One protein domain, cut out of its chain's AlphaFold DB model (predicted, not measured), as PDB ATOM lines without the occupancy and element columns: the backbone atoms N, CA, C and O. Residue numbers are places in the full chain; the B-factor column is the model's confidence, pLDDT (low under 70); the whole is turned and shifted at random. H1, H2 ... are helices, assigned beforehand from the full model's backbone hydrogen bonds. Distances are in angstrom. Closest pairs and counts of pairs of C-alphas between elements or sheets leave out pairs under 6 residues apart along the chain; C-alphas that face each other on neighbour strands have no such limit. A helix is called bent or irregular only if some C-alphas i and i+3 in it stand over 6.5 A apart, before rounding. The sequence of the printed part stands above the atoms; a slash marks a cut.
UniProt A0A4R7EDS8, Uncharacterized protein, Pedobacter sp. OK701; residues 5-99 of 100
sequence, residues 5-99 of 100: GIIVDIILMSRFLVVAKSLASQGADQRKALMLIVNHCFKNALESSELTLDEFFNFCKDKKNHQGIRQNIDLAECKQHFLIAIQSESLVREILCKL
ATOM      1  N   GLY A   5     -12.912  46.968 -43.790       72.06
ATOM      2  CA  GLY A   5     -13.620  47.567 -42.648       72.06
ATOM      3  C   GLY A   5     -14.797  46.725 -42.141       72.06
ATOM      4  O   GLY A   5     -14.933  46.519 -40.942       72.06
ATOM      5  N   ILE A   6     -15.566  46.119 -43.051       82.25
ATOM      6  CA  ILE A   6     -16.723  45.276 -42.706       82.25
ATOM      7  C   ILE A   6     -16.278  44.035 -41.917       82.25
ATOM      8  O   ILE A   6     -16.953  43.594 -40.989       82.25
ATOM      9  N   ILE A   7     -15.116  43.471 -42.260       83.69
ATOM     10  CA  ILE A   7     -14.559  42.312 -41.551       83.69
ATOM     11  C   ILE A   7     -14.176  42.693 -40.116       83.69
ATOM     12  O   ILE A   7     -14.425  41.915 -39.195       83.69
ATOM     13  N   VAL A   8     -13.608  43.885 -39.912       84.94
ATOM     14  CA  VAL A   8     -13.252  44.382 -38.574       84.94
ATOM     15  C   VAL A   8     -14.497  44.511 -37.696       84.94
ATOM     16  O   VAL A   8     -14.485  44.016 -36.567       84.94
ATOM     17  N   ASP A   9     -15.585  45.070 -38.226       89.81
ATOM     18  CA  ASP A   9     -16.844  45.235 -37.488       89.81
ATOM     19  C   ASP A   9     -17.458  43.887 -37.088       89.81
ATOM     20  O   ASP A   9     -17.873  43.697 -35.943       89.81
ATOM     21  N   ILE A  10     -17.440  42.899 -37.989       91.00
ATOM     22  CA  ILE A  10     -17.906  41.533 -37.699       91.00
ATOM     23  C   ILE A  10     -17.100  40.907 -36.562       91.00
ATOM     24  O   ILE A  10     -17.661  40.271 -35.660       91.00
ATOM     25  N   ILE A  11     -15.778  41.067 -36.586       89.12
ATOM     26  CA  ILE A  11     -14.901  40.501 -35.560       89.12
ATOM     27  C   ILE A  11     -15.129  41.209 -34.224       89.12
ATOM     28  O   ILE A  11     -15.217  40.540 -33.192       89.12
ATOM     29  N   LEU A  12     -15.285  42.535 -34.235       91.31
ATOM     30  CA  LEU A  12     -15.589  43.331 -33.048       91.31
ATOM     31  C   LEU A  12     -16.916  42.906 -32.406       91.31
ATOM     32  O   LEU A  12     -16.954  42.582 -31.218       91.31
ATOM     33  N   MET A  13     -17.983  42.825 -33.201       95.19
ATOM     34  CA  MET A  13     -19.296  42.367 -32.745       95.19
ATOM     35  C   MET A  13     -19.239  40.943 -32.180       95.19
ATOM     36  O   MET A  13     -19.790  40.672 -31.111       95.19
ATOM     37  N   SER A  14     -18.508  40.040 -32.835       94.06
ATOM     38  CA  SER A  14     -18.332  38.669 -32.342       94.06
ATOM     39  C   SER A  14     -17.577  38.627 -31.007       94.06
ATOM     40  O   SER A  14     -17.939  37.855 -30.116       94.06
ATOM     41  N   ARG A  15     -16.567  39.488 -30.821       92.81
ATOM     42  CA  ARG A  15     -15.820  39.615 -29.558       92.81
ATOM     43  C   ARG A  15     -16.696  40.092 -28.407       92.81
ATOM     44  O   ARG A  15     -16.560  39.574 -27.302       92.81
ATOM     45  N   PHE A  16     -17.633  41.006 -28.644       95.38
ATOM     46  CA  PHE A  16     -18.596  41.387 -27.611       95.38
ATOM     47  C   PHE A  16     -19.414  40.185 -27.130       95.38
ATOM     48  O   PHE A  16     -19.522  39.948 -25.927       95.38
ATOM     49  N   LEU A  17     -19.906  39.349 -28.046       95.81
ATOM     50  CA  LEU A  17     -20.654  38.143 -27.674       95.81
ATOM     51  C   LEU A  17     -19.785  37.129 -26.906       95.81
ATOM     52  O   LEU A  17     -20.264  36.483 -25.972       95.81
ATOM     53  N   VAL A  18     -18.490  37.044 -27.223       94.12
ATOM     54  CA  VAL A  18     -17.513  36.247 -26.458       94.12
ATOM     55  C   VAL A  18     -17.334  36.792 -25.042       94.12
ATOM     56  O   VAL A  18     -17.342  36.011 -24.091       94.12
ATOM     57  N   VAL A  19     -17.241  38.114 -24.868       93.50
ATOM     58  CA  VAL A  19     -17.175  38.747 -23.540       93.50
ATOM     59  C   VAL A  19     -18.424  38.417 -22.723       93.50
ATOM     60  O   VAL A  19     -18.303  37.981 -21.579       93.50
ATOM     61  N   ALA A  20     -19.617  38.529 -23.313       93.81
ATOM     62  CA  ALA A  20     -20.860  38.163 -22.635       93.81
ATOM     63  C   ALA A  20     -20.857  36.688 -22.187       93.81
ATOM     64  O   ALA A  20     -21.242  36.370 -21.058       93.81
ATOM     65  N   LYS A  21     -20.366  35.782 -23.045       93.31
ATOM     66  CA  LYS A  21     -20.221  34.357 -22.721       93.31
ATOM     67  C   LYS A  21     -19.187  34.110 -21.617       93.31
ATOM     68  O   LYS A  21     -19.426  33.270 -20.750       93.31
ATOM     69  N   SER A  22     -18.074  34.842 -21.624       93.75
ATOM     70  CA  SER A  22     -17.028  34.751 -20.599       93.75
ATOM     71  C   SER A  22     -17.544  35.196 -19.231       93.75
ATOM     72  O   SER A  22     -17.379  34.468 -18.253       93.75
ATOM     73  N   LEU A  23     -18.261  36.322 -19.164       92.12
ATOM     74  CA  LEU A  23     -18.912  36.784 -17.933       92.12
ATOM     75  C   LEU A  23     -19.880  35.726 -17.392       92.12
ATOM     76  O   LEU A  23     -19.845  35.401 -16.206       92.12
ATOM     77  N   ALA A  24     -20.695  35.131 -18.269       90.56
ATOM     78  CA  ALA A  24     -21.609  34.061 -17.881       90.56
ATOM     79  C   ALA A  24     -20.872  32.832 -17.317       90.56
ATOM     80  O   ALA A  24     -21.298  32.249 -16.324       90.56
ATOM     81  N   SER A  25     -19.734  32.455 -17.910       90.94
ATOM     82  CA  SER A  25     -18.921  31.330 -17.422       90.94
ATOM     83  C   SER A  25     -18.279  31.581 -16.053       90.94
ATOM     84  O   SER A  25     -17.948  30.631 -15.351       90.94
ATOM     85  N   GLN A  26     -18.151  32.848 -15.655       93.56
ATOM     86  CA  GLN A  26     -17.640  33.272 -14.350       93.56
ATOM     87  C   GLN A  26     -18.753  33.405 -13.294       93.56
ATOM     88  O   GLN A  26     -18.518  33.928 -12.208       93.56
ATOM     89  N   GLY A  27     -19.968  32.933 -13.595       89.88
ATOM     90  CA  GLY A  27     -21.097  32.925 -12.662       89.88
ATOM     91  C   GLY A  27     -22.057  34.105 -12.810       89.88
ATOM     92  O   GLY A  27     -23.016  34.194 -12.045       89.88
ATOM     93  N   ALA A  28     -21.852  34.997 -13.787       90.69
ATOM     94  CA  ALA A  28     -22.865  35.994 -14.114       90.69
ATOM     95  C   ALA A  28     -24.096  35.332 -14.752       90.69
ATOM     96  O   ALA A  28     -23.996  34.336 -15.471       90.69
ATOM     97  N   ASP A  29     -25.272  35.923 -14.549       92.94
ATOM     98  CA  ASP A  29     -26.465  35.510 -15.283       92.94
ATOM     99  C   ASP A  29     -26.255  35.750 -16.786       92.94
ATOM    100  O   ASP A  29     -26.020  36.881 -17.224       92.94
ATOM    101  N   GLN A  30     -26.340  34.677 -17.579       88.62
ATOM    102  CA  GLN A  30     -26.055  34.725 -19.013       88.62
ATOM    103  C   GLN A  30     -26.948  35.731 -19.738       88.62
ATOM    104  O   GLN A  30     -26.472  36.453 -20.613       88.62
ATOM    105  N   ARG A  31     -28.234  35.793 -19.381       90.25
ATOM    106  CA  ARG A  31     -29.196  36.669 -20.046       90.25
ATOM    107  C   ARG A  31     -28.901  38.131 -19.735       90.25
ATOM    108  O   ARG A  31     -28.896  38.942 -20.653       90.25
ATOM    109  N   LYS A  32     -28.612  38.469 -18.477       92.31
ATOM    110  CA  LYS A  32     -28.232  39.829 -18.063       92.31
ATOM    111  C   LYS A  32     -26.907  40.262 -18.686       92.31
ATOM    112  O   LYS A  32     -26.822  41.386 -19.172       92.31
ATOM    113  N   ALA A  33     -25.908  39.378 -18.710       92.69
ATOM    114  CA  ALA A  33     -24.623  39.651 -19.353       92.69
ATOM    115  C   ALA A  33     -24.803  39.924 -20.853       92.69
ATOM    116  O   ALA A  33     -24.295  40.925 -21.360       92.69
ATOM    117  N   LEU A  34     -25.579  39.083 -21.549       92.69
ATOM    118  CA  LEU A  34     -25.863  39.291 -22.967       92.69
ATOM    119  C   LEU A  34     -26.658  40.578 -23.194       92.69
ATOM    120  O   LEU A  34     -26.312  41.341 -24.080       92.69
ATOM    121  N   MET A  35     -27.670  40.862 -22.374       93.44
ATOM    122  CA  MET A  35     -28.490  42.070 -22.490       93.44
ATOM    123  C   MET A  35     -27.662  43.351 -22.352       93.44
ATOM    124  O   MET A  35     -27.796  44.251 -23.176       93.44
ATOM    125  N   LEU A  36     -26.768  43.423 -21.361       92.81
ATOM    126  CA  LEU A  36     -25.904  44.587 -21.154       92.81
ATOM    127  C   LEU A  36     -24.954  44.804 -22.337       92.81
ATOM    128  O   LEU A  36     -24.847  45.913 -22.860       92.81
ATOM    129  N   ILE A  37     -24.293  43.735 -22.784       95.25
ATOM    130  CA  ILE A  37     -23.338  43.803 -23.890       95.25
ATOM    131  C   ILE A  37     -24.038  44.099 -25.220       95.25
ATOM    132  O   ILE A  37     -23.533  44.894 -26.016       95.25
ATOM    133  N   VAL A  38     -25.201  43.492 -25.463       94.12
ATOM    134  CA  VAL A  38     -25.957  43.703 -26.699       94.12
ATOM    135  C   VAL A  38     -26.466  45.139 -26.777       94.12
ATOM    136  O   VAL A  38     -26.257  45.793 -27.794       94.12
ATOM    137  N   ASN A  39     -27.047  45.659 -25.692       92.06
ATOM    138  CA  ASN A  39     -27.644  46.995 -25.677       92.06
ATOM    139  C   ASN A  39     -26.627  48.132 -25.811       92.06
ATOM    140  O   ASN A  39     -26.969  49.171 -26.365       92.06
ATOM    141  N   HIS A  40     -25.405  47.966 -25.295       89.38
ATOM    142  CA  HIS A  40     -24.424  49.055 -25.258       89.38
ATOM    143  C   HIS A  40     -23.280  48.909 -26.255       89.38
ATOM    144  O   HIS A  40     -22.823  49.906 -26.804       89.38
ATOM    145  N   CYS A  41     -22.778  47.696 -26.475       94.50
ATOM    146  CA  CYS A  41     -21.592  47.490 -27.304       94.50
ATOM    147  C   CYS A  41     -21.976  46.989 -28.694       94.50
ATOM    148  O   CYS A  41     -21.604  47.597 -29.694       94.50
ATOM    149  N   PHE A  42     -22.748  45.900 -28.756       95.06
ATOM    150  CA  PHE A  42     -23.121  45.279 -30.026       95.06
ATOM    151  C   PHE A  42     -24.016  46.195 -30.863       95.06
ATOM    152  O   PHE A  42     -23.729  46.396 -32.036       95.06
ATOM    153  N   LYS A  43     -25.069  46.770 -30.263       94.44
ATOM    154  CA  LYS A  43     -26.006  47.664 -30.954       94.44
ATOM    155  C   LYS A  43     -25.287  48.866 -31.563       94.44
ATOM    156  O   LYS A  43     -25.415  49.094 -32.756       94.44
ATOM    157  N   ASN A  44     -24.464  49.556 -30.774       93.44
ATOM    158  CA  ASN A  44     -23.700  50.708 -31.257       93.44
ATOM    159  C   ASN A  44     -22.735  50.328 -32.388       93.44
ATOM    160  O   ASN A  44     -22.627  51.062 -33.364       93.44
ATOM    161  N   ALA A  45     -22.055  49.179 -32.280       93.69
ATOM    162  CA  ALA A  45     -21.180  48.698 -33.347       93.69
ATOM    163  C   ALA A  45     -21.966  48.392 -34.629       93.69
ATOM    164  O   ALA A  45     -21.550  48.815 -35.704       93.69
ATOM    165  N   LEU A  46     -23.119  47.727 -34.510       93.88
ATOM    166  CA  LEU A  46     -23.999  47.430 -35.637       93.88
ATOM    167  C   LEU A  46     -24.506  48.714 -36.310       93.88
ATOM    168  O   LEU A  46     -24.371  48.845 -37.520       93.88
ATOM    169  N   GLU A  47     -25.010  49.677 -35.532       92.94
ATOM    170  CA  GLU A  47     -25.505  50.976 -36.019       92.94
ATOM    171  C   GLU A  47     -24.410  51.831 -36.667       92.94
ATOM    172  O   GLU A  47     -24.691  52.619 -37.567       92.94
ATOM    173  N   SER A  48     -23.159  51.684 -36.219       91.75
ATOM    174  CA  SER A  48     -22.004  52.361 -36.818       91.75
ATOM    175  C   SER A  48     -21.442  51.659 -38.057       91.75
ATOM    176  O   SER A  48     -20.622  52.241 -38.764       91.75
ATOM    177  N   SER A  49     -21.856  50.414 -38.305       90.94
ATOM    178  CA  SER A  49     -21.372  49.604 -39.422       90.94
ATOM    179  C   SER A  49     -22.255  49.756 -40.664       90.94
ATOM    180  O   SER A  49     -23.413  50.155 -40.585       90.94
ATOM    181  N   GLU A  50     -21.732  49.355 -41.824       89.38
ATOM    182  CA  GLU A  50     -22.528  49.204 -43.054       89.38
ATOM    183  C   GLU A  50     -23.375  47.904 -43.062       89.38
ATOM    184  O   GLU A  50     -23.967  47.576 -44.089       89.38
ATOM    185  N   LEU A  51     -23.412  47.132 -41.964       90.94
ATOM    186  CA  LEU A  51     -24.055  45.816 -41.890       90.94
ATOM    187  C   LEU A  51     -25.443  45.865 -41.258       90.94
ATOM    188  O   LEU A  51     -25.671  46.475 -40.214       90.94
ATOM    189  N   THR A  52     -26.346  45.069 -41.813       93.50
ATOM    190  CA  THR A  52     -27.556  44.628 -41.117       93.50
ATOM    191  C   THR A  52     -27.261  43.472 -40.156       93.50
ATOM    192  O   THR A  52     -26.281  42.731 -40.293       93.50
ATOM    193  N   LEU A  53     -28.163  43.257 -39.191       94.44
ATOM    194  CA  LEU A  53     -28.073  42.128 -38.259       94.44
ATOM    195  C   LEU A  53     -28.055  40.774 -38.992       94.44
ATOM    196  O   LEU A  53     -27.342  39.850 -38.595       94.44
ATOM    197  N   ASP A  54     -28.828  40.661 -40.072       95.12
ATOM    198  CA  ASP A  54     -28.894  39.447 -40.883       95.12
ATOM    199  C   ASP A  54     -27.597  39.207 -41.650       95.12
ATOM    200  O   ASP A  54     -27.111  38.078 -41.676       95.12
ATOM    201  N   GLU A  55     -26.995  40.247 -42.230       94.06
ATOM    202  CA  GLU A  55     -25.696  40.134 -42.900       94.06
ATOM    203  C   GLU A  55     -24.594  39.701 -41.934       94.06
ATOM    204  O   GLU A  55     -23.809  38.814 -42.276       94.06
ATOM    205  N   PHE A  56     -24.584  40.236 -40.710       94.81
ATOM    206  CA  PHE A  56     -23.677  39.788 -39.654       94.81
ATOM    207  C   PHE A  56     -23.825  38.282 -39.368       94.81
ATOM    208  O   PHE A  56     -22.851  37.529 -39.463       94.81
ATOM    209  N   PHE A  57     -25.039  37.801 -39.067       95.50
ATOM    210  CA  PHE A  57     -25.233  36.383 -38.739       95.50
ATOM    211  C   PHE A  57     -25.026  35.457 -39.938       95.50
ATOM    212  O   PHE A  57     -24.486  34.360 -39.774       95.50
ATOM    213  N   ASN A  58     -25.412  35.878 -41.143       94.25
ATOM    214  CA  ASN A  58     -25.164  35.118 -42.365       94.25
ATOM    215  C   ASN A  58     -23.664  34.982 -42.629       94.25
ATOM    216  O   ASN A  58     -23.202  33.885 -42.950       94.25
ATOM    217  N   PHE A  59     -22.891  36.049 -42.406       92.00
ATOM    218  CA  PHE A  59     -21.438  35.984 -42.488       92.00
ATOM    219  C   PHE A  59     -20.869  34.971 -41.490       92.00
ATOM    220  O   PHE A  59     -20.062  34.125 -41.883       92.00
ATOM    221  N   CYS A  60     -21.303  35.012 -40.224       91.88
ATOM    222  CA  CYS A  60     -20.844  34.070 -39.203       91.88
ATOM    223  C   CYS A  60     -21.221  32.616 -39.521       91.88
ATOM    224  O   CYS A  60     -20.469  31.717 -39.161       91.88
ATOM    225  N   LYS A  61     -22.353  32.352 -40.186       93.19
ATOM    226  CA  LYS A  61     -22.807  30.992 -40.544       93.19
ATOM    227  C   LYS A  61     -22.103  30.410 -41.767       93.19
ATOM    228  O   LYS A  61     -22.019  29.184 -41.883       93.19
ATOM    229  N   ASP A  62     -21.610  31.245 -42.678       89.81
ATOM    230  CA  ASP A  62     -20.912  30.759 -43.865       89.81
ATOM    231  C   ASP A  62     -19.549  30.164 -43.485       89.81
ATOM    232  O   ASP A  62     -18.588  30.855 -43.141       89.81
ATOM    233  N   LYS A  63     -19.452  28.834 -43.591       83.75
ATOM    234  CA  LYS A  63     -18.240  28.064 -43.281       83.75
ATOM    235  C   LYS A  63     -17.035  28.487 -44.120       83.75
ATOM    236  O   LYS A  63     -15.905  28.288 -43.675       83.75
ATOM    237  N   LYS A  64     -17.239  29.070 -45.307       83.06
ATOM    238  CA  LYS A  64     -16.141  29.594 -46.136       83.06
ATOM    239  C   LYS A  64     -15.434  30.759 -45.443       83.06
ATOM    240  O   LYS A  64     -14.212  30.865 -45.524       83.06
ATOM    241  N   ASN A  65     -16.173  31.565 -44.680       79.56
ATOM    242  CA  ASN A  65     -15.620  32.690 -43.926       79.56
ATOM    243  C   ASN A  65     -14.787  32.237 -42.719       79.56
ATOM    244  O   ASN A  65     -13.977  33.002 -42.211       79.56
ATOM    245  N   HIS A  66     -14.922  30.982 -42.283       77.31
ATOM    246  CA  HIS A  66     -14.149  30.433 -41.161       77.31
ATOM    247  C   HIS A  66     -12.727  30.042 -41.574       77.31
ATOM    248  O   HIS A  66     -11.884  29.803 -40.717       77.31
ATOM    249  N   GLN A  67     -12.470  29.936 -42.881       67.62
ATOM    250  CA  GLN A  67     -11.193  29.498 -43.450       67.62
ATOM    251  C   GLN A  67     -10.418  30.639 -44.131       67.62
ATOM    252  O   GLN A  67      -9.287  30.429 -44.556       67.62
ATOM    253  N   GLY A  68     -11.024  31.827 -44.276       60.50
ATOM    254  CA  GLY A  68     -10.598  32.833 -45.256       60.50
ATOM    255  C   GLY A  68     -10.366  34.254 -44.742       60.50
ATOM    256  O   GLY A  68     -10.194  35.152 -45.566       60.50
ATOM    257  N   ILE A  69     -10.356  34.501 -43.428       61.72
ATOM    258  CA  ILE A  69     -10.070  35.849 -42.908       61.72
ATOM    259  C   ILE A  69      -8.574  36.126 -43.088       61.72
ATOM    260  O   ILE A  69      -7.733  35.584 -42.384       61.72
ATOM    261  N   ARG A  70      -8.253  36.951 -44.090       52.69
ATOM    262  CA  ARG A  70      -6.893  37.281 -44.561       52.69
ATOM    263  C   ARG A  70      -6.104  38.243 -43.663       52.69
ATOM    264  O   ARG A  70      -5.102  38.795 -44.106       52.69
ATOM    265  N   GLN A  71      -6.532  38.477 -42.432       53.59
ATOM    266  CA  GLN A  71      -5.826  39.371 -41.513       53.59
ATOM    267  C   GLN A  71      -5.118  38.550 -40.437       53.59
ATOM    268  O   GLN A  71      -5.469  37.394 -40.243       53.59
ATOM    269  N   ASN A  72      -4.110  39.136 -39.784       55.94
ATOM    270  CA  ASN A  72      -3.242  38.566 -38.735       55.94
ATOM    271  C   ASN A  72      -3.999  38.118 -37.460       55.94
ATOM    272  O   ASN A  72      -3.632  38.480 -36.345       55.94
ATOM    273  N   ILE A  73      -5.090  37.383 -37.622       58.69
ATOM    274  CA  ILE A  73      -6.013  36.935 -36.593       58.69
ATOM    275  C   ILE A  73      -5.999  35.415 -36.660       58.69
ATOM    276  O   ILE A  73      -6.116  34.831 -37.739       58.69
ATOM    277  N   ASP A  74      -5.811  34.778 -35.511       66.31
ATOM    278  CA  ASP A  74      -5.777  33.326 -35.429       66.31
ATOM    279  C   ASP A  74      -7.111  32.742 -35.936       66.31
ATOM    280  O   ASP A  74      -8.193  33.032 -35.415       66.31
ATOM    281  N   LEU A  75      -7.033  31.910 -36.977       62.19
ATOM    282  CA  LEU A  75      -8.176  31.225 -37.585       62.19
ATOM    283  C   LEU A  75      -8.975  30.412 -36.552       62.19
ATOM    284  O   LEU A  75     -10.202  30.320 -36.656       62.19
ATOM    285  N   ALA A  76      -8.307  29.837 -35.546       65.56
ATOM    286  CA  ALA A  76      -8.970  29.095 -34.478       65.56
ATOM    287  C   ALA A  76      -9.794  30.018 -33.561       65.56
ATOM    288  O   ALA A  76     -10.934  29.679 -33.224       65.56
ATOM    289  N   GLU A  77      -9.260  31.197 -33.222       73.56
ATOM    290  CA  GLU A  77      -9.942  32.233 -32.432       73.56
ATOM    291  C   GLU A  77     -11.188  32.742 -33.179       73.56
ATOM    292  O   GLU A  77     -12.299  32.726 -32.642       73.56
ATOM    293  N   CYS A  78     -11.046  33.079 -34.467       78.25
ATOM    294  CA  CYS A  78     -12.165  33.527 -35.303       78.25
ATOM    295  C   CYS A  78     -13.288  32.486 -35.400       78.25
ATOM    296  O   CYS A  78     -14.470  32.828 -35.297       78.25
ATOM    297  N   LYS A  79     -12.940  31.204 -35.552       83.94
ATOM    298  CA  LYS A  79     -13.932  30.125 -35.603       83.94
ATOM    299  C   LYS A  79     -14.732  30.025 -34.304       83.94
ATOM    300  O   LYS A  79     -15.951  29.863 -34.352       83.94
ATOM    301  N   GLN A  80     -14.074  30.126 -33.147       87.19
ATOM    302  CA  GLN A  80     -14.771  30.104 -31.857       87.19
ATOM    303  C   GLN A  80     -15.688  31.318 -31.681       87.19
ATOM    304  O   GLN A  80     -16.827  31.160 -31.240       87.19
ATOM    305  N   HIS A  81     -15.238  32.504 -32.091       90.81
ATOM    306  CA  HIS A  81     -16.042  33.724 -32.039       90.81
ATOM    307  C   HIS A  81     -17.331  33.597 -32.859       90.81
ATOM    308  O   HIS A  81     -18.413  33.903 -32.358       90.81
ATOM    309  N   PHE A  82     -17.245  33.069 -34.082       91.81
ATOM    310  CA  PHE A  82     -18.425  32.867 -34.927       91.81
ATOM    311  C   PHE A  82     -19.374  31.812 -34.377       91.81
ATOM    312  O   PHE A  82     -20.586  32.003 -34.432       91.81
ATOM    313  N   LEU A  83     -18.857  30.730 -33.790       92.38
ATOM    314  CA  LEU A  83     -19.705  29.738 -33.125       92.38
ATOM    315  C   LEU A  83     -20.490  30.353 -31.960       92.38
ATOM    316  O   LEU A  83     -21.690  30.106 -31.845       92.38
ATOM    317  N   ILE A  84     -19.846  31.183 -31.136       93.62
ATOM    318  CA  ILE A  84     -20.513  31.891 -30.034       93.62
ATOM    319  C   ILE A  84     -21.551  32.881 -30.571       93.62
ATOM    320  O   ILE A  84     -22.658  32.952 -30.033       93.62
ATOM    321  N   ALA A  85     -21.228  33.603 -31.647       94.56
ATOM    322  CA  ALA A  85     -22.168  34.507 -32.296       94.56
ATOM    323  C   ALA A  85     -23.422  33.761 -32.779       94.56
ATOM    324  O   ALA A  85     -24.530  34.129 -32.398       94.56
ATOM    325  N   ILE A  86     -23.254  32.654 -33.513       95.25
ATOM    326  CA  ILE A  86     -24.362  31.810 -33.992       95.25
ATOM    327  C   ILE A  86     -25.223  31.312 -32.824       95.25
ATOM    328  O   ILE A  86     -26.445  31.405 -32.872       95.25
ATOM    329  N   GLN A  87     -24.602  30.806 -31.755       94.88
ATOM    330  CA  GLN A  87     -25.327  30.311 -30.578       94.88
ATOM    331  C   GLN A  87     -26.106  31.409 -29.845       94.88
ATOM    332  O   GLN A  87     -27.092  31.119 -29.169       94.88
ATOM    333  N   SER A  88     -25.664  32.661 -29.967       94.88
ATOM    334  CA  SER A  88     -26.287  33.811 -29.313       94.88
ATOM    335  C   SER A  88     -27.395  34.450 -30.156       94.88
ATOM    336  O   SER A  88     -28.142  35.267 -29.626       94.88
ATOM    337  N   GLU A  89     -27.537  34.078 -31.434       95.94
ATOM    338  CA  GLU A  89     -28.398  34.761 -32.411       95.94
ATOM    339  C   GLU A  89     -29.832  34.974 -31.930       95.94
ATOM    340  O   GLU A  89     -30.328  36.098 -31.960       95.94
ATOM    341  N   SER A  90     -30.492  33.913 -31.456       94.25
ATOM    342  CA  SER A  90     -31.885  33.989 -31.001       94.25
ATOM    343  C   SER A  90     -32.062  35.029 -29.889       94.25
ATOM    344  O   SER A  90     -32.963  35.863 -29.945       94.25
ATOM    345  N   LEU A  91     -31.146  35.036 -28.916       92.56
ATOM    346  CA  LEU A  91     -31.218  35.942 -27.774       92.56
ATOM    347  C   LEU A  91     -30.834  37.379 -28.157       92.56
ATOM    348  O   LEU A  91     -31.473  38.313 -27.684       92.56
ATOM    349  N   VAL A  92     -29.850  37.573 -29.044       94.81
ATOM    350  CA  VAL A  92     -29.508  38.901 -29.592       94.81
ATOM    351  C   VAL A  92     -30.708  39.503 -30.323       94.81
ATOM    352  O   VAL A  92     -31.051  40.657 -30.076       94.81
ATOM    353  N   ARG A  93     -31.381  38.718 -31.175       94.81
ATOM    354  CA  ARG A  93     -32.596  39.152 -31.879       94.81
ATOM    355  C   ARG A  93     -33.710  39.508 -30.901       94.81
ATOM    356  O   ARG A  93     -34.297  40.572 -31.029       94.81
ATOM    357  N   GLU A  94     -33.957  38.669 -29.894       93.44
ATOM    358  CA  GLU A  94     -34.962  38.958 -28.863       93.44
ATOM    359  C   GLU A  94     -34.678  40.281 -28.133       93.44
ATOM    360  O   GLU A  94     -35.601  41.049 -27.875       93.44
ATOM    361  N   ILE A  95     -33.413  40.547 -27.793       92.19
ATOM    362  CA  ILE A  95     -33.012  41.773 -27.093       92.19
ATOM    363  C   ILE A  95     -33.229  43.003 -27.979       92.19
ATOM    364  O   ILE A  95     -33.794  43.987 -27.509       92.19
ATOM    365  N   LEU A  96     -32.814  42.948 -29.248       89.94
ATOM    366  CA  LEU A  96     -32.924  44.087 -30.161       89.94
ATOM    367  C   LEU A  96     -34.373  44.352 -30.601       89.94
ATOM    368  O   LEU A  96     -34.777  45.507 -30.629       89.94
ATOM    369  N   CYS A  97     -35.184  43.316 -30.846       83.19
ATOM    370  CA  CYS A  97     -36.596  43.471 -31.230       83.19
ATOM    371  C   CYS A  97     -37.508  43.969 -30.095       83.19
ATOM    372  O   CYS A  97     -38.645  44.339 -30.354       83.19
ATOM    373  N   LYS A  98     -37.056  43.944 -28.835       68.19
ATOM    374  CA  LYS A  98     -37.806  44.487 -27.686       68.19
ATOM    375  C   LYS A  98     -37.586  45.988 -27.464       68.19
ATOM    376  O   LYS A  98     -38.107  46.524 -26.488       68.19
ATOM    377  N   LEU A  99     -36.770  46.629 -28.301       55.53
ATOM    378  CA  LEU A  99     -36.411  48.046 -28.194       55.53
ATOM    379  C   LEU A  99     -37.093  48.933 -29.247       55.53
ATOM    380  O   LEU A  99     -36.939  50.151 -29.148       55.53
TER     381      LEU A  99
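What this domain is: This is residues 5 to 99 of the 100 residues of an uncharacterized protein of Pedobacter sp. OK701 (UniProt A0A4R7EDS8). A hairpin of two long helices, H1 and H2, lies side by side as one layer, and the sharply bent helix H5 crosses one face of it, its arm H5a across H1 and its arm H5b across H2. The short H3 and the four-residue H4 pack on H5a. The printed part has 95 residues with five named helices, H1 to H5 in order along the chain, and no named strand; the class is all helix. It is compact, with a radius of gyration of the C-alphas of 12.7 A, and spans 34 by 29 by 18 A.

How they stand to each other: H1, residues 5 to 25, and H2, residues 30 to 48, touch and form a helical hairpin at a shallow tilt of 13 degrees, opposite ways; their closest C-alphas are those of Ala 24 and Gln 30, 4.6 A apart. H2 has a kink of 39 degrees near residue 37 and is only just irregular, with C-alphas 39 and 42 at 6.51 A. H3, residues 53 to 61, is close to H1 but not clearly touching, the closest C-alphas being Ile 10 and Phe 56 at 6.3 A. H4 is residues 63 to 66. H5, residues 75 to 97, was assigned as one helix by its hydrogen bonds but is bent, with C-alphas 87 and 90 at 7.5 A; its arms H5a, residues 75 to 87, and H5b, residues 90 to 97, stand at a steep tilt of 65 degrees. H5 is the hub, touching four helices. H5a touches H1, closest at the C-alphas of Ser 14 and His 81, 5.5 A, at a steep tilt of 69 degrees, only just short of about perpendicular. With residues 82 to 86 alone H5a touches H3, closest at the C-alphas of Cys 60 and Phe 82, 5.1 A. H4 touches H5a, closest at the C-alphas of His 66 and Lys 79, 5.6 A. H5b touches H2, closest at the C-alphas of Met 35 and Ile 95, 6.5 A, at a steep tilt of 59 degrees. H1 and H5b are apart. Every O i to N i+4 pair is within hydrogen-bond range in H1, H3, H5a and H5b; in H2 12 of 15 are, and H4 is too short for such a pair.

Where its parts are: H1 begins at C-alpha 5, (-13.620, 47.567, -42.648), and is 30.5 A long from first to last C-alpha. H2 is 25.4 A long and ends at C-alpha 48, (-22.004, 52.361, -36.818). H3 measures 12.5 A and H4 5.2 A. H5a is 18.5 A long, and H5b, 10.6 A long, ends at C-alpha 97, (-36.596, 43.471, -31.230).

The domain as a whole: The C-alphas of Asn 72 and Lys 98, 36.8 A apart, are the two farthest apart. The printed part has no cut. The links from H1 to H2, H2 to H3 and H3 to H4 are tight, and that from H4 to H5 is short. The mean pLDDT of the printed part is 87.2; residues 67 to 76 and 98 to 99 are under 70.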